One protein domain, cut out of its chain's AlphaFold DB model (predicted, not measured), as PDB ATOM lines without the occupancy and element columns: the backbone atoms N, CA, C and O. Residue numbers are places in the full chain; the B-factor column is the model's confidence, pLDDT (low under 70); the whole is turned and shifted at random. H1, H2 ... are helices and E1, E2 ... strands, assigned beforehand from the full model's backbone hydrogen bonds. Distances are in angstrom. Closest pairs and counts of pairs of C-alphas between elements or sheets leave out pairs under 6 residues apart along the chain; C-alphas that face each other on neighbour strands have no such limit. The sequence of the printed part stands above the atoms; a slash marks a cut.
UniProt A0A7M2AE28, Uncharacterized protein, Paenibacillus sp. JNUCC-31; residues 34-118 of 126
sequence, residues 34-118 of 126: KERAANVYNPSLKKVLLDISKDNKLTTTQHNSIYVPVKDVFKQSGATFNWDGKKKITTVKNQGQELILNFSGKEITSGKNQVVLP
ATOM      1  N   LYS A  34     128.690 161.575 152.989       73.25
ATOM      2  CA  LYS A  34     127.409 160.875 152.809       73.25
ATOM      3  C   LYS A  34     127.548 159.600 151.966       73.25
ATOM      4  O   LYS A  34     126.960 158.578 152.308       73.25
ATOM      5  N   GLU A  35     128.336 159.644 150.898       72.31
ATOM      6  CA  GLU A  35     128.603 158.491 150.031       72.31
ATOM      7  C   GLU A  35     129.533 157.487 150.712       72.31
ATOM      8  O   GLU A  35     129.319 156.279 150.620       72.31
ATOM      9  N   ARG A  36     130.508 157.972 151.489       73.38
ATOM     10  CA  ARG A  36     131.336 157.129 152.361       73.38
ATOM     11  C   ARG A  36     130.476 156.364 153.353       73.38
ATOM     12  O   ARG A  36     130.558 155.144 153.403       73.38
ATOM     13  N   ALA A  37     129.613 157.056 154.092       71.00
ATOM     14  CA  ALA A  37     128.733 156.454 155.091       71.00
ATOM     15  C   ALA A  37     127.783 155.405 154.485       71.00
ATOM     16  O   ALA A  37     127.602 154.339 155.069       71.00
ATOM     17  N   ALA A  38     127.244 155.657 153.287       65.56
ATOM     18  CA  ALA A  38     126.407 154.693 152.566       65.56
ATOM     19  C   ALA A  38     127.167 153.418 152.139       65.56
ATOM     20  O   ALA A  38     126.566 152.355 152.004       65.56
ATOM     21  N   ASN A  39     128.489 153.506 151.955       63.44
ATOM     22  CA  ASN A  39     129.351 152.362 151.649       63.44
ATOM     23  C   ASN A  39     129.925 151.673 152.899       63.44
ATOM     24  O   ASN A  39     130.292 150.503 152.819       63.44
ATOM     25  N   VAL A  40     129.967 152.354 154.053       66.12
ATOM     26  CA  VAL A  40     130.328 151.738 155.347       66.12
ATOM     27  C   VAL A  40     129.296 150.684 155.749       66.12
ATOM     28  O   VAL A  40     129.662 149.631 156.266       66.12
ATOM     29  N   TYR A  41     128.013 150.937 155.479       58.94
ATOM     30  CA  TYR A  41     126.937 149.986 155.733       58.94
ATOM     31  C   TYR A  41     126.034 149.864 154.507       58.94
ATOM     32  O   TYR A  41     125.034 150.564 154.363       58.94
ATOM     33  N   ASN A  42     126.397 148.948 153.613       62.47
ATOM     34  CA  ASN A  42     125.535 148.543 152.514       62.47
ATOM     35  C   ASN A  42     124.912 147.179 152.866       62.47
ATOM     36  O   ASN A  42     125.608 146.167 152.788       62.47
ATOM     37  N   PRO A  43     123.619 147.105 153.224       60.31
ATOM     38  CA  PRO A  43     122.969 145.841 153.584       60.31
ATOM     39  C   PRO A  43     122.901 144.844 152.411       60.31
ATOM     40  O   PRO A  43     122.718 143.644 152.624       60.31
ATOM     41  N   SER A  44     123.092 145.313 151.174       68.00
ATOM     42  CA  SER A  44     123.232 144.459 149.990       68.00
ATOM     43  C   SER A  44     124.625 143.826 149.887       68.00
ATOM     44  O   SER A  44     124.774 142.773 149.262       68.00
ATOM     45  N   LEU A  45     125.650 144.417 150.517       68.00
ATOM     46  CA  LEU A  45     126.980 143.818 150.640       68.00
ATOM     47  C   LEU A  45     126.956 142.751 151.738       68.00
ATOM     48  O   LEU A  45     127.275 142.991 152.898       68.00
ATOM     49  N   LYS A  46     126.620 141.523 151.345       77.75
ATOM     50  CA  LYS A  46     126.750 140.331 152.192       77.75
ATOM     51  C   LYS A  46     128.218 139.919 152.268       77.75
ATOM     52  O   LYS A  46     128.611 138.949 151.629       77.75
ATOM     53  N   LYS A  47     129.046 140.688 152.972       84.38
ATOM     54  CA  LYS A  47     130.456 140.358 153.202       84.38
ATOM     55  C   LYS A  47     130.764 140.376 154.689       84.38
ATOM     56  O   LYS A  47     130.403 141.323 155.377       84.38
ATOM     57  N   VAL A  48     131.472 139.356 155.158       87.94
ATOM     58  CA  VAL A  48     132.034 139.324 156.509       87.94
ATOM     59  C   VAL A  48     133.525 139.021 156.419       87.94
ATOM     60  O   VAL A  48     133.951 138.202 155.598       87.94
ATOM     61  N   LEU A  49     134.311 139.706 157.245       90.38
ATOM     62  CA  LEU A  49     135.725 139.419 157.456       90.38
ATOM     63  C   LEU A  49     135.858 138.680 158.786       90.38
ATOM     64  O   LEU A  49     135.382 139.157 159.815       90.38
ATOM     65  N   LEU A  50     136.457 137.495 158.742       91.56
ATOM     66  CA  LEU A  50     136.808 136.704 159.911       91.56
ATOM     67  C   LEU A  50     138.305 136.845 160.166       91.56
ATOM     68  O   LEU A  50     139.114 136.312 159.405       91.56
ATOM     69  N   ASP A  51     138.636 137.510 161.263       93.56
ATOM     70  CA  ASP A  51     139.997 137.704 161.740       93.56
ATOM     71  C   ASP A  51     140.276 136.767 162.917       93.56
ATOM     72  O   ASP A  51     139.635 136.849 163.966       93.56
ATOM     73  N   ILE A  52     141.232 135.852 162.746       90.50
ATOM     74  CA  ILE A  52     141.674 134.921 163.792       90.50
ATOM     75  C   ILE A  52     143.150 135.167 164.068       90.50
ATOM     76  O   ILE A  52     143.985 135.017 163.176       90.50
ATOM     77  N   SER A  53     143.466 135.509 165.316       91.94
ATOM     78  CA  SER A  53     144.841 135.605 165.799       91.94
ATOM     79  C   SER A  53     145.210 134.352 166.586       91.94
ATOM     80  O   SER A  53     144.516 133.978 167.533       91.94
ATOM     81  N   LYS A  54     146.306 133.707 166.195       88.06
ATOM     82  CA  LYS A  54     146.896 132.569 166.902       88.06
ATOM     83  C   LYS A  54     148.413 132.675 166.823       88.06
ATOM     84  O   LYS A  54     148.942 132.919 165.745       88.06
ATOM     85  N   ASP A  55     149.105 132.501 167.946       90.81
ATOM     86  CA  ASP A  55     150.574 132.524 168.012       90.81
ATOM     87  C   ASP A  55     151.185 133.789 167.357       90.81
ATOM     88  O   ASP A  55     152.145 133.714 166.594       90.81
ATOM     89  N   ASN A  56     150.583 134.962 167.614       90.94
ATOM     90  CA  ASN A  56     150.918 136.268 167.010       90.94
ATOM     91  C   ASN A  56     150.751 136.361 165.483       90.94
ATOM     92  O   ASN A  56     151.185 137.334 164.866       90.94
ATOM     93  N   LYS A  57     150.093 135.383 164.858       91.44
ATOM     94  CA  LYS A  57     149.755 135.395 163.437       91.44
ATOM     95  C   LYS A  57     148.272 135.688 163.244       91.44
ATOM     96  O   LYS A  57     147.417 134.903 163.655       91.44
ATOM     97  N   LEU A  58     147.980 136.781 162.542       92.69
ATOM     98  CA  LEU A  58     146.634 137.109 162.080       92.69
ATOM     99  C   LEU A  58     146.322 136.369 160.775       92.69
ATOM    100  O   LEU A  58     147.119 136.363 159.837       92.69
ATOM    101  N   THR A  59     145.152 135.742 160.711       91.25
ATOM    102  CA  THR A  59     144.581 135.171 159.490       91.25
ATOM    103  C   THR A  59     143.230 135.817 159.223       91.25
ATOM    104  O   THR A  59     142.312 135.647 160.021       91.25
ATOM    105  N   THR A  60     143.111 136.502 158.087       93.75
ATOM    106  CA  THR A  60     141.865 137.124 157.623       93.75
ATOM    107  C   THR A  60     141.223 136.258 156.543       93.75
ATOM    108  O   THR A  60     141.865 135.909 155.552       93.75
ATOM    109  N   THR A  61     139.952 135.906 156.722       92.56
ATOM    110  CA  THR A  61     139.144 135.181 155.727       92.56
ATOM    111  C   THR A  61     137.918 136.007 155.364       92.56
ATOM    112  O   THR A  61     137.142 136.384 156.236       92.56
ATOM    113  N   GLN A  62     137.717 136.270 154.072       92.00
ATOM    114  CA  GLN A  62     136.512 136.937 153.584       92.00
ATOM    115  C   GLN A  62     135.462 135.907 153.164       92.00
ATOM    116  O   GLN A  62     135.753 135.005 152.375       92.00
ATOM    117  N   HIS A  63     134.220 136.091 153.608       90.56
ATOM    118  CA  HIS A  63     133.072 135.358 153.081       90.56
ATOM    119  C   HIS A  63     132.108 136.309 152.383       90.56
ATOM    120  O   HIS A  63     131.792 137.373 152.905       90.56
ATOM    121  N   ASN A  64     131.579 135.889 151.232       89.31
ATOM    122  CA  ASN A  64     130.470 136.564 150.550       89.31
ATOM    123  C   ASN A  64     129.126 136.117 151.156       89.31
ATOM    124  O   ASN A  64     128.251 135.584 150.474       89.31
ATOM    125  N   SER A  65     129.011 136.245 152.476       86.12
ATOM    126  CA  SER A  65     127.836 135.910 153.271       86.12
ATOM    127  C   SER A  65     127.791 136.805 154.509       86.12
ATOM    128  O   SER A  65     128.818 137.328 154.933       86.12
ATOM    129  N   ILE A  66     126.610 136.941 155.115       84.56
ATOM    130  CA  ILE A  66     126.463 137.501 156.473       84.56
ATOM    131  C   ILE A  66     126.784 136.465 157.564       84.56
ATOM    132  O   ILE A  66     126.835 136.794 158.743       84.56
ATOM    133  N   TYR A  67     126.971 135.201 157.175       87.25
ATOM    134  CA  TYR A  67     127.254 134.094 158.079       87.25
ATOM    135  C   TYR A  67     128.729 133.716 158.038       87.25
ATOM    136  O   TYR A  67     129.309 133.559 156.961       87.25
ATOM    137  N   VAL A  68     129.294 133.476 159.220       90.38
ATOM    138  CA  VAL A  68     130.618 132.877 159.388       90.38
ATOM    139  C   VAL A  68     130.465 131.358 159.508       90.38
ATOM    140  O   VAL A  68     129.770 130.886 160.414       90.38
ATOM    141  N   PRO A  69     131.093 130.553 158.635       90.06
ATOM    142  CA  PRO A  69     131.081 129.106 158.786       90.06
ATOM    143  C   PRO A  69     131.811 128.688 160.066       90.06
ATOM    144  O   PRO A  69     132.991 128.971 160.250       90.06
ATOM    145  N   VAL A  70     131.133 127.929 160.929       89.38
ATOM    146  CA  VAL A  70     131.694 127.440 162.204       89.38
ATOM    147  C   VAL A  70     133.021 126.698 161.999       89.38
ATOM    148  O   VAL A  70     133.944 126.833 162.797       89.38
ATOM    149  N   LYS A  71     133.152 125.952 160.895       89.94
ATOM    150  CA  LYS A  71     134.389 125.237 160.553       89.94
ATOM    151  C   LYS A  71     135.613 126.148 160.444       89.94
ATOM    152  O   LYS A  71     136.708 125.725 160.802       89.94
ATOM    153  N   ASP A  72     135.429 127.382 159.980       91.38
ATOM    154  CA  ASP A  72     136.526 128.317 159.743       91.38
ATOM    155  C   ASP A  72     137.008 128.935 161.060       91.38
ATOM    156  O   ASP A  72     138.210 129.124 161.236       91.38
ATOM    157  N   VAL A  73     136.105 129.100 162.035       90.88
ATOM    158  CA  VAL A  73     136.433 129.533 163.405       90.88
ATOM    159  C   VAL A  73     137.391 128.555 164.088       90.88
ATOM    160  O   VAL A  73     138.378 128.963 164.693       90.88
ATOM    161  N   PHE A  74     137.144 127.248 163.970       90.38
ATOM    162  CA  PHE A  74     137.958 126.232 164.649       90.38
ATOM    163  C   PHE A  74     139.030 125.596 163.754       90.38
ATOM    164  O   PHE A  74     139.742 124.698 164.209       90.38
ATOM    165  N   LYS A  75     139.209 126.067 162.514       86.69
ATOM    166  CA  LYS A  75     140.125 125.478 161.518       86.69
ATOM    167  C   LYS A  75     141.554 125.297 162.037       86.69
ATOM    168  O   LYS A  75     142.201 124.304 161.725       86.69
ATOM    169  N   GLN A  76     142.042 126.237 162.846       86.00
ATOM    170  CA  GLN A  76     143.408 126.219 163.385       86.00
ATOM    171  C   GLN A  76     143.545 125.484 164.729       86.00
ATOM    172  O   GLN A  76     144.648 125.395 165.273       86.00
ATOM    173  N   SER A  77     142.441 124.988 165.290       87.25
ATOM    174  CA  SER A  77     142.415 124.366 166.621       87.25
ATOM    175  C   SER A  77     142.619 122.847 166.603       87.25
ATOM    176  O   SER A  77     142.862 122.268 167.655       87.25
ATOM    177  N   GLY A  78     142.512 122.208 165.431       89.25
ATOM    178  CA  GLY A  78     142.486 120.745 165.315       89.25
ATOM    179  C   GLY A  78     141.150 120.115 165.726       89.25
ATOM    180  O   GLY A  78     141.064 118.895 165.846       89.25
ATOM    181  N   ALA A  79     140.109 120.926 165.937       95.31
ATOM    182  CA  ALA A  79     138.794 120.427 166.303       95.31
ATOM    183  C   ALA A  79     138.174 119.538 165.216       95.31
ATOM    184  O   ALA A  79     138.338 119.769 164.015       95.31
ATOM    185  N   THR A  80     137.392 118.554 165.654       95.81
ATOM    186  CA  THR A  80     136.569 117.707 164.781       95.81
ATOM    187  C   THR A  80     135.109 118.135 164.845       95.81
ATOM    188  O   THR A  80     134.651 118.663 165.858       95.81
ATOM    189  N   PHE A  81     134.371 117.913 163.757       95.19
ATOM    190  CA  PHE A  81     132.987 118.357 163.613       95.19
ATOM    191  C   PHE A  81     132.093 117.183 163.249       95.19
ATOM    192  O   PHE A  81     132.421 116.402 162.358       95.19
ATOM    193  N   ASN A  82     130.936 117.104 163.895       95.38
ATOM    194  CA  ASN A  82     129.887 116.159 163.553       95.38
ATOM    195  C   ASN A  82     128.544 116.884 163.456       95.38
ATOM    196  O   ASN A  82     128.176 117.616 164.371       95.38
ATOM    197  N   TRP A  83     127.812 116.659 162.369       94.62
ATOM    198  CA  TRP A  83     126.459 117.179 162.180       94.62
ATOM    199  C   TRP A  83     125.445 116.040 162.262       94.62
ATOM    200  O   TRP A  83     125.488 115.109 161.460       94.62
ATOM    201  N   ASP A  84     124.499 116.142 163.194       95.81
ATOM    202  CA  ASP A  84     123.311 115.293 163.249       95.81
ATOM    203  C   ASP A  84     122.107 116.077 162.712       95.81
ATOM    204  O   ASP A  84     121.467 116.852 163.428       95.81
ATOM    205  N   GLY A  85     121.783 115.854 161.436       95.44
ATOM    206  CA  GLY A  85     120.667 116.526 160.768       95.44
ATOM    207  C   GLY A  85     119.287 116.155 161.305       95.44
ATOM    208  O   GLY A  85     118.371 116.969 161.217       95.44
ATOM    209  N   LYS A  86     119.127 114.967 161.906       96.06
ATOM    210  CA  LYS A  86     117.849 114.553 162.506       96.06
ATOM    211  C   LYS A  86     117.610 115.295 163.814       96.06
ATOM    212  O   LYS A  86     116.497 115.745 164.071       96.06
ATOM    213  N   LYS A  87     118.657 115.439 164.627       94.56
ATOM    214  CA  LYS A  87     118.592 116.171 165.898       94.56
ATOM    215  C   LYS A  87     118.791 117.673 165.742       94.56
ATOM    216  O   LYS A  87     118.503 118.397 166.683       94.56
ATOM    217  N   LYS A  88     119.247 118.141 164.577       95.44
ATOM    218  CA  LYS A  88     119.647 119.531 164.317       95.44
ATOM    219  C   LYS A  88     120.738 120.008 165.286       95.44
ATOM    220  O   LYS A  88     120.653 121.102 165.842       95.44
ATOM    221  N   ILE A  89     121.746 119.167 165.506       94.81
ATOM    222  CA  ILE A  89     122.852 119.435 166.432       94.81
ATOM    223  C   ILE A  89     124.181 119.343 165.690       94.81
ATOM    224  O   ILE A  89     124.458 118.339 165.033       94.81
ATOM    225  N   THR A  90     125.035 120.353 165.860       95.50
ATOM    226  CA  THR A  90     126.457 120.265 165.503       95.50
ATOM    227  C   THR A  90     127.276 120.060 166.766       95.50
ATOM    228  O   THR A  90     127.159 120.834 167.709       95.50
ATOM    229  N   THR A  91     128.155 119.063 166.777       96.19
ATOM    230  CA  THR A  91     129.144 118.867 167.839       96.19
ATOM    231  C   THR A  91     130.527 119.223 167.312       96.19
ATOM    232  O   THR A  91     130.969 118.662 166.310       96.19
ATOM    233  N   VAL A  92     131.212 120.133 167.996       97.12
ATOM    234  CA  VAL A  92     132.618 120.479 167.764       97.12
ATOM    235  C   VAL A  92     133.425 119.927 168.931       97.12
ATOM    236  O   VAL A  92     133.161 120.295 170.071       97.12
ATOM    237  N   LYS A  93     134.387 119.039 168.679       96.75
ATOM    238  CA  LYS A  93     135.207 118.429 169.736       96.75
ATOM    239  C   LYS A  93     136.649 118.874 169.629       96.75
ATOM    240  O   LYS A  93     137.232 118.791 168.549       96.75
ATOM    241  N   ASN A  94     137.239 119.265 170.751       95.12
ATOM    242  CA  ASN A  94     138.666 119.542 170.841       95.12
ATOM    243  C   ASN A  94     139.195 119.175 172.230       95.12
ATOM    244  O   ASN A  94     138.588 119.551 173.225       95.12
ATOM    245  N   GLN A  95     140.313 118.446 172.303       93.62
ATOM    246  CA  GLN A  95     141.018 118.135 173.561       93.62
ATOM    247  C   GLN A  95     140.106 117.648 174.716       93.62
ATOM    248  O   GLN A  95     140.259 118.052 175.864       93.62
ATOM    249  N   GLY A  96     139.125 116.788 174.418       93.75
ATOM    250  CA  GLY A  96     138.197 116.242 175.422       93.75
ATOM    251  C   GLY A  96     137.063 117.182 175.859       93.75
ATOM    252  O   GLY A  96     136.261 116.800 176.714       93.75
ATOM    253  N   GLN A  97     136.969 118.373 175.265       95.88
ATOM    254  CA  GLN A  97     135.846 119.301 175.395       95.88
ATOM    255  C   GLN A  97     134.928 119.210 174.174       95.88
ATOM    256  O   GLN A  97     135.389 118.954 173.056       95.88
ATOM    257  N   GLU A  98     133.634 119.457 174.376       96.38
ATOM    258  CA  GLU A  98     132.652 119.488 173.293       96.38
ATOM    259  C   GLU A  98     131.826 120.775 173.329       96.38
ATOM    260  O   GLU A  98     131.233 121.138 174.341       96.38
ATOM    261  N   LEU A  99     131.738 121.446 172.188       96.00
ATOM    262  CA  LEU A  99     130.759 122.490 171.935       96.00
ATOM    263  C   LEU A  99     129.588 121.880 171.163       96.00
ATOM    264  O   LEU A  99     129.765 121.320 170.081       96.00
ATOM    265  N   ILE A 100     128.387 122.011 171.707       95.56
ATOM    266  CA  ILE A 100     127.129 121.584 171.106       95.56
ATOM    267  C   ILE A 100     126.419 122.833 170.593       95.56
ATOM    268  O   ILE A 100     125.987 123.664 171.380       95.56
ATOM    269  N   LEU A 101     126.284 122.965 169.278       94.12
ATOM    270  CA  LEU A 101     125.423 123.967 168.656       94.12
ATOM    271  C   LEU A 101     124.053 123.340 168.412       94.12
ATOM    272  O   LEU A 101     123.913 122.416 167.606       94.12
ATOM    273  N   ASN A 102     123.059 123.829 169.134       93.62
ATOM    274  CA  ASN A 102     121.707 123.314 169.171       93.62
ATOM    275  C   ASN A 102     120.773 124.182 168.321       93.62
ATOM    276  O   ASN A 102     120.372 125.271 168.721       93.62
ATOM    277  N   PHE A 103     120.381 123.660 167.163       91.44
ATOM    278  CA  PHE A 103     119.409 124.287 166.264       91.44
ATOM    279  C   PHE A 103     118.046 123.583 166.315       91.44
ATOM    280  O   PHE A 103     117.211 123.748 165.422       91.44
ATOM    281  N   SER A 104     117.827 122.741 167.327       91.81
ATOM    282  CA  SER A 104     116.617 121.927 167.451       91.81
ATOM    283  C   SER A 104     115.430 122.688 168.042       91.81
ATOM    284  O   SER A 104     114.291 122.266 167.841       91.81
ATOM    285  N   GLY A 105     115.691 123.786 168.761       86.94
ATOM    286  CA  GLY A 105     114.694 124.514 169.551       86.94
ATOM    287  C   GLY A 105     114.264 123.791 170.833       86.94
ATOM    288  O   GLY A 105     113.329 124.234 171.489       86.94
ATOM    289  N   LYS A 106     114.908 122.671 171.180       88.69
ATOM    290  CA  LYS A 106     114.669 121.917 172.417       88.69
ATOM    291  C   LYS A 106     115.821 122.136 173.379       88.69
ATOM    292  O   LYS A 106     116.965 122.125 172.938       88.69
ATOM    293  N   GLU A 107     115.536 122.257 174.666       88.62
ATOM    294  CA  GLU A 107     116.576 122.368 175.687       88.62
ATOM    295  C   GLU A 107     117.457 121.101 175.723       88.62
ATOM    296  O   GLU A 107     116.973 119.978 175.548       88.62
ATOM    297  N   ILE A 108     118.767 121.284 175.924       89.00
ATOM    298  CA  ILE A 108     119.744 120.197 176.061       89.00
ATOM    299  C   ILE A 108     120.551 120.432 177.333       89.00
ATOM    300  O   ILE A 108     121.239 121.443 177.464       89.00
ATOM    301  N   THR A 109     120.533 119.457 178.237       89.81
ATOM    302  CA  THR A 109     121.377 119.470 179.433       89.81
ATOM    303  C   THR A 109     122.835 119.207 179.057       89.81
ATOM    304  O   THR A 109     123.154 118.184 178.447       89.81
ATOM    305  N   SER A 110     123.735 120.116 179.431       91.62
ATOM    306  CA  SER A 110     125.174 119.961 179.203       91.62
ATOM    307  C   SER A 110     125.805 118.957 180.171       91.62
ATOM    308  O   SER A 110     125.606 119.051 181.383       91.62
ATOM    309  N   GLY A 111     126.638 118.049 179.659       92.56
ATOM    310  CA  GLY A 111     127.556 117.253 180.478       92.56
ATOM    311  C   GLY A 111     128.754 118.056 181.015       92.56
ATOM    312  O   GLY A 111     128.991 119.195 180.620       92.56
ATOM    313  N   LYS A 112     129.569 117.429 181.879       93.19
ATOM    314  CA  LYS A 112     130.706 118.060 182.591       93.19
ATOM    315  C   LYS A 112     131.712 118.798 181.687       93.19
ATOM    316  O   LYS A 112     132.256 119.813 182.100       93.19
ATOM    317  N   ASN A 113     131.941 118.299 180.470       95.88
ATOM    318  CA  ASN A 113     132.899 118.863 179.506       95.88
ATOM    319  C   ASN A 113     132.207 119.450 178.267       95.88
ATOM    320  O   ASN A 113     132.827 119.573 177.208       95.88
ATOM    321  N   GLN A 114     130.908 119.736 178.372       95.44
ATOM    322  CA  GLN A 114     130.104 120.200 177.256       95.44
ATOM    323  C   GLN A 114     129.671 121.641 177.472       95.44
ATOM    324  O   GLN A 114     129.200 122.019 178.541       95.44
ATOM    325  N   VAL A 115     129.779 122.438 176.420       94.19
ATOM    326  CA  VAL A 115     129.155 123.754 176.337       94.19
ATOM    327  C   VAL A 115     128.052 123.662 175.301       94.19
ATOM    328  O   VAL A 115     128.322 123.322 174.155       94.19
ATOM    329  N   VAL A 116     126.817 123.975 175.680       93.31
ATOM    330  CA  VAL A 116     125.691 124.049 174.742       93.31
ATOM    331  C   VAL A 116     125.468 125.512 174.361       93.31
ATOM    332  O   VAL A 116     125.423 126.383 175.230       93.31
ATOM    333  N   LEU A 117     125.374 125.780 173.060       91.69
ATOM    334  CA  LEU A 117     124.955 127.052 172.481       91.69
ATOM    335  C   LEU A 117     123.688 126.856 171.626       91.69
ATOM    336  O   LEU A 117     123.555 125.807 170.999       91.69
ATOM    337  N   PRO A 118     122.817 127.870 171.509       85.88
ATOM    338  CA  PRO A 118     122.852 129.103 172.295       85.88
ATOM    339  C   PRO A 118     122.657 128.791 173.787       85.88
ATOM    340  O   PRO A 118     121.911 127.883 174.140       85.88
TER     341      PRO A 118
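What this domain is: This is residues 34 to 118 of the 126 residues of an uncharacterized protein of Paenibacillus sp. JNUCC-31 (UniProt A0A7M2AE28). A long two-strand hairpin, E1 and E2, and a twisted sheet of four strands, E3 to E6, make two separate parts, with the short helix H2 and its links in the space between them. At the beginning of the printed part an arm, residues 34 to 42 with the helix H1, sticks out free of the rest. The printed part has 85 residues, with two named helices and six named strands in the order H1 E1 E2 H2 E3 E4 E5 E6; the larger sheet has the order E3 E4 E5 E6 and is mixed, and E1 and E2 form an antiparallel sheet of their own. The class is mixed, helices and strands. The whole is loose, with a radius of gyration of the C-alphas of 16.7 A and spans of 51 by 35 by 19 A, only just flat.

How they stand to each other: H1, residues 34 to 40, stands free, and in it each O i to N i+4 pair is within hydrogen-bond range. E1, residues 48 to 54, and E2, residues 57 to 63, are an antiparallel hairpin at 160 degrees, with N 50 and O 61 at 2.8 A. H2, residues 70 to 73, is too short for an O i to N i+4 pair; its closest C-alpha pair with E1 is Val 73 and Ile 52, 7.5 A apart. E3, residues 80 to 84, and E4, residues 89 to 94, are an antiparallel hairpin at 165 degrees, with N 82 and O 91 at 2.9 A. E4 and E5, residues 97 to 102, form another at 163 degrees, with N 92 and O 99 at 2.8 A. E3 E4 E5 are a meander, each strand the antiparallel neighbour of the one before. E6, residues 114 to 117, is parallel to E5 at 27 degrees, with N 100 and O 115 at 2.8 A. H2 only grazes this four-strand sheet, with its residues 70 to 71; H1 is not on it. E1 and E2 are apart from E3, E4, E5 and E6.

Where its parts are: H1 begins at C-alpha 34, (127.409, 160.875, 152.809), and is 9.9 A long. E1 is 19.4 A long and E2 19.6 A. H2, at 5.3 A, begins at C-alpha 70, (131.694, 127.440, 162.204). E3 measures 13.6 A, E4 16.4 A and E5 16.0 A. E6, 9.8 A long, ends at C-alpha 117, (124.955, 127.052, 172.481).

The domain as a whole: The C-alphas farthest apart are those of Lys 34 and Lys 112, 52.3 A. The printed part has no cut. The link from E5 to E6, of 11 residues, is long. Residues 38 to 45 have a pLDDT under 70; the mean of the printed part is 88.3.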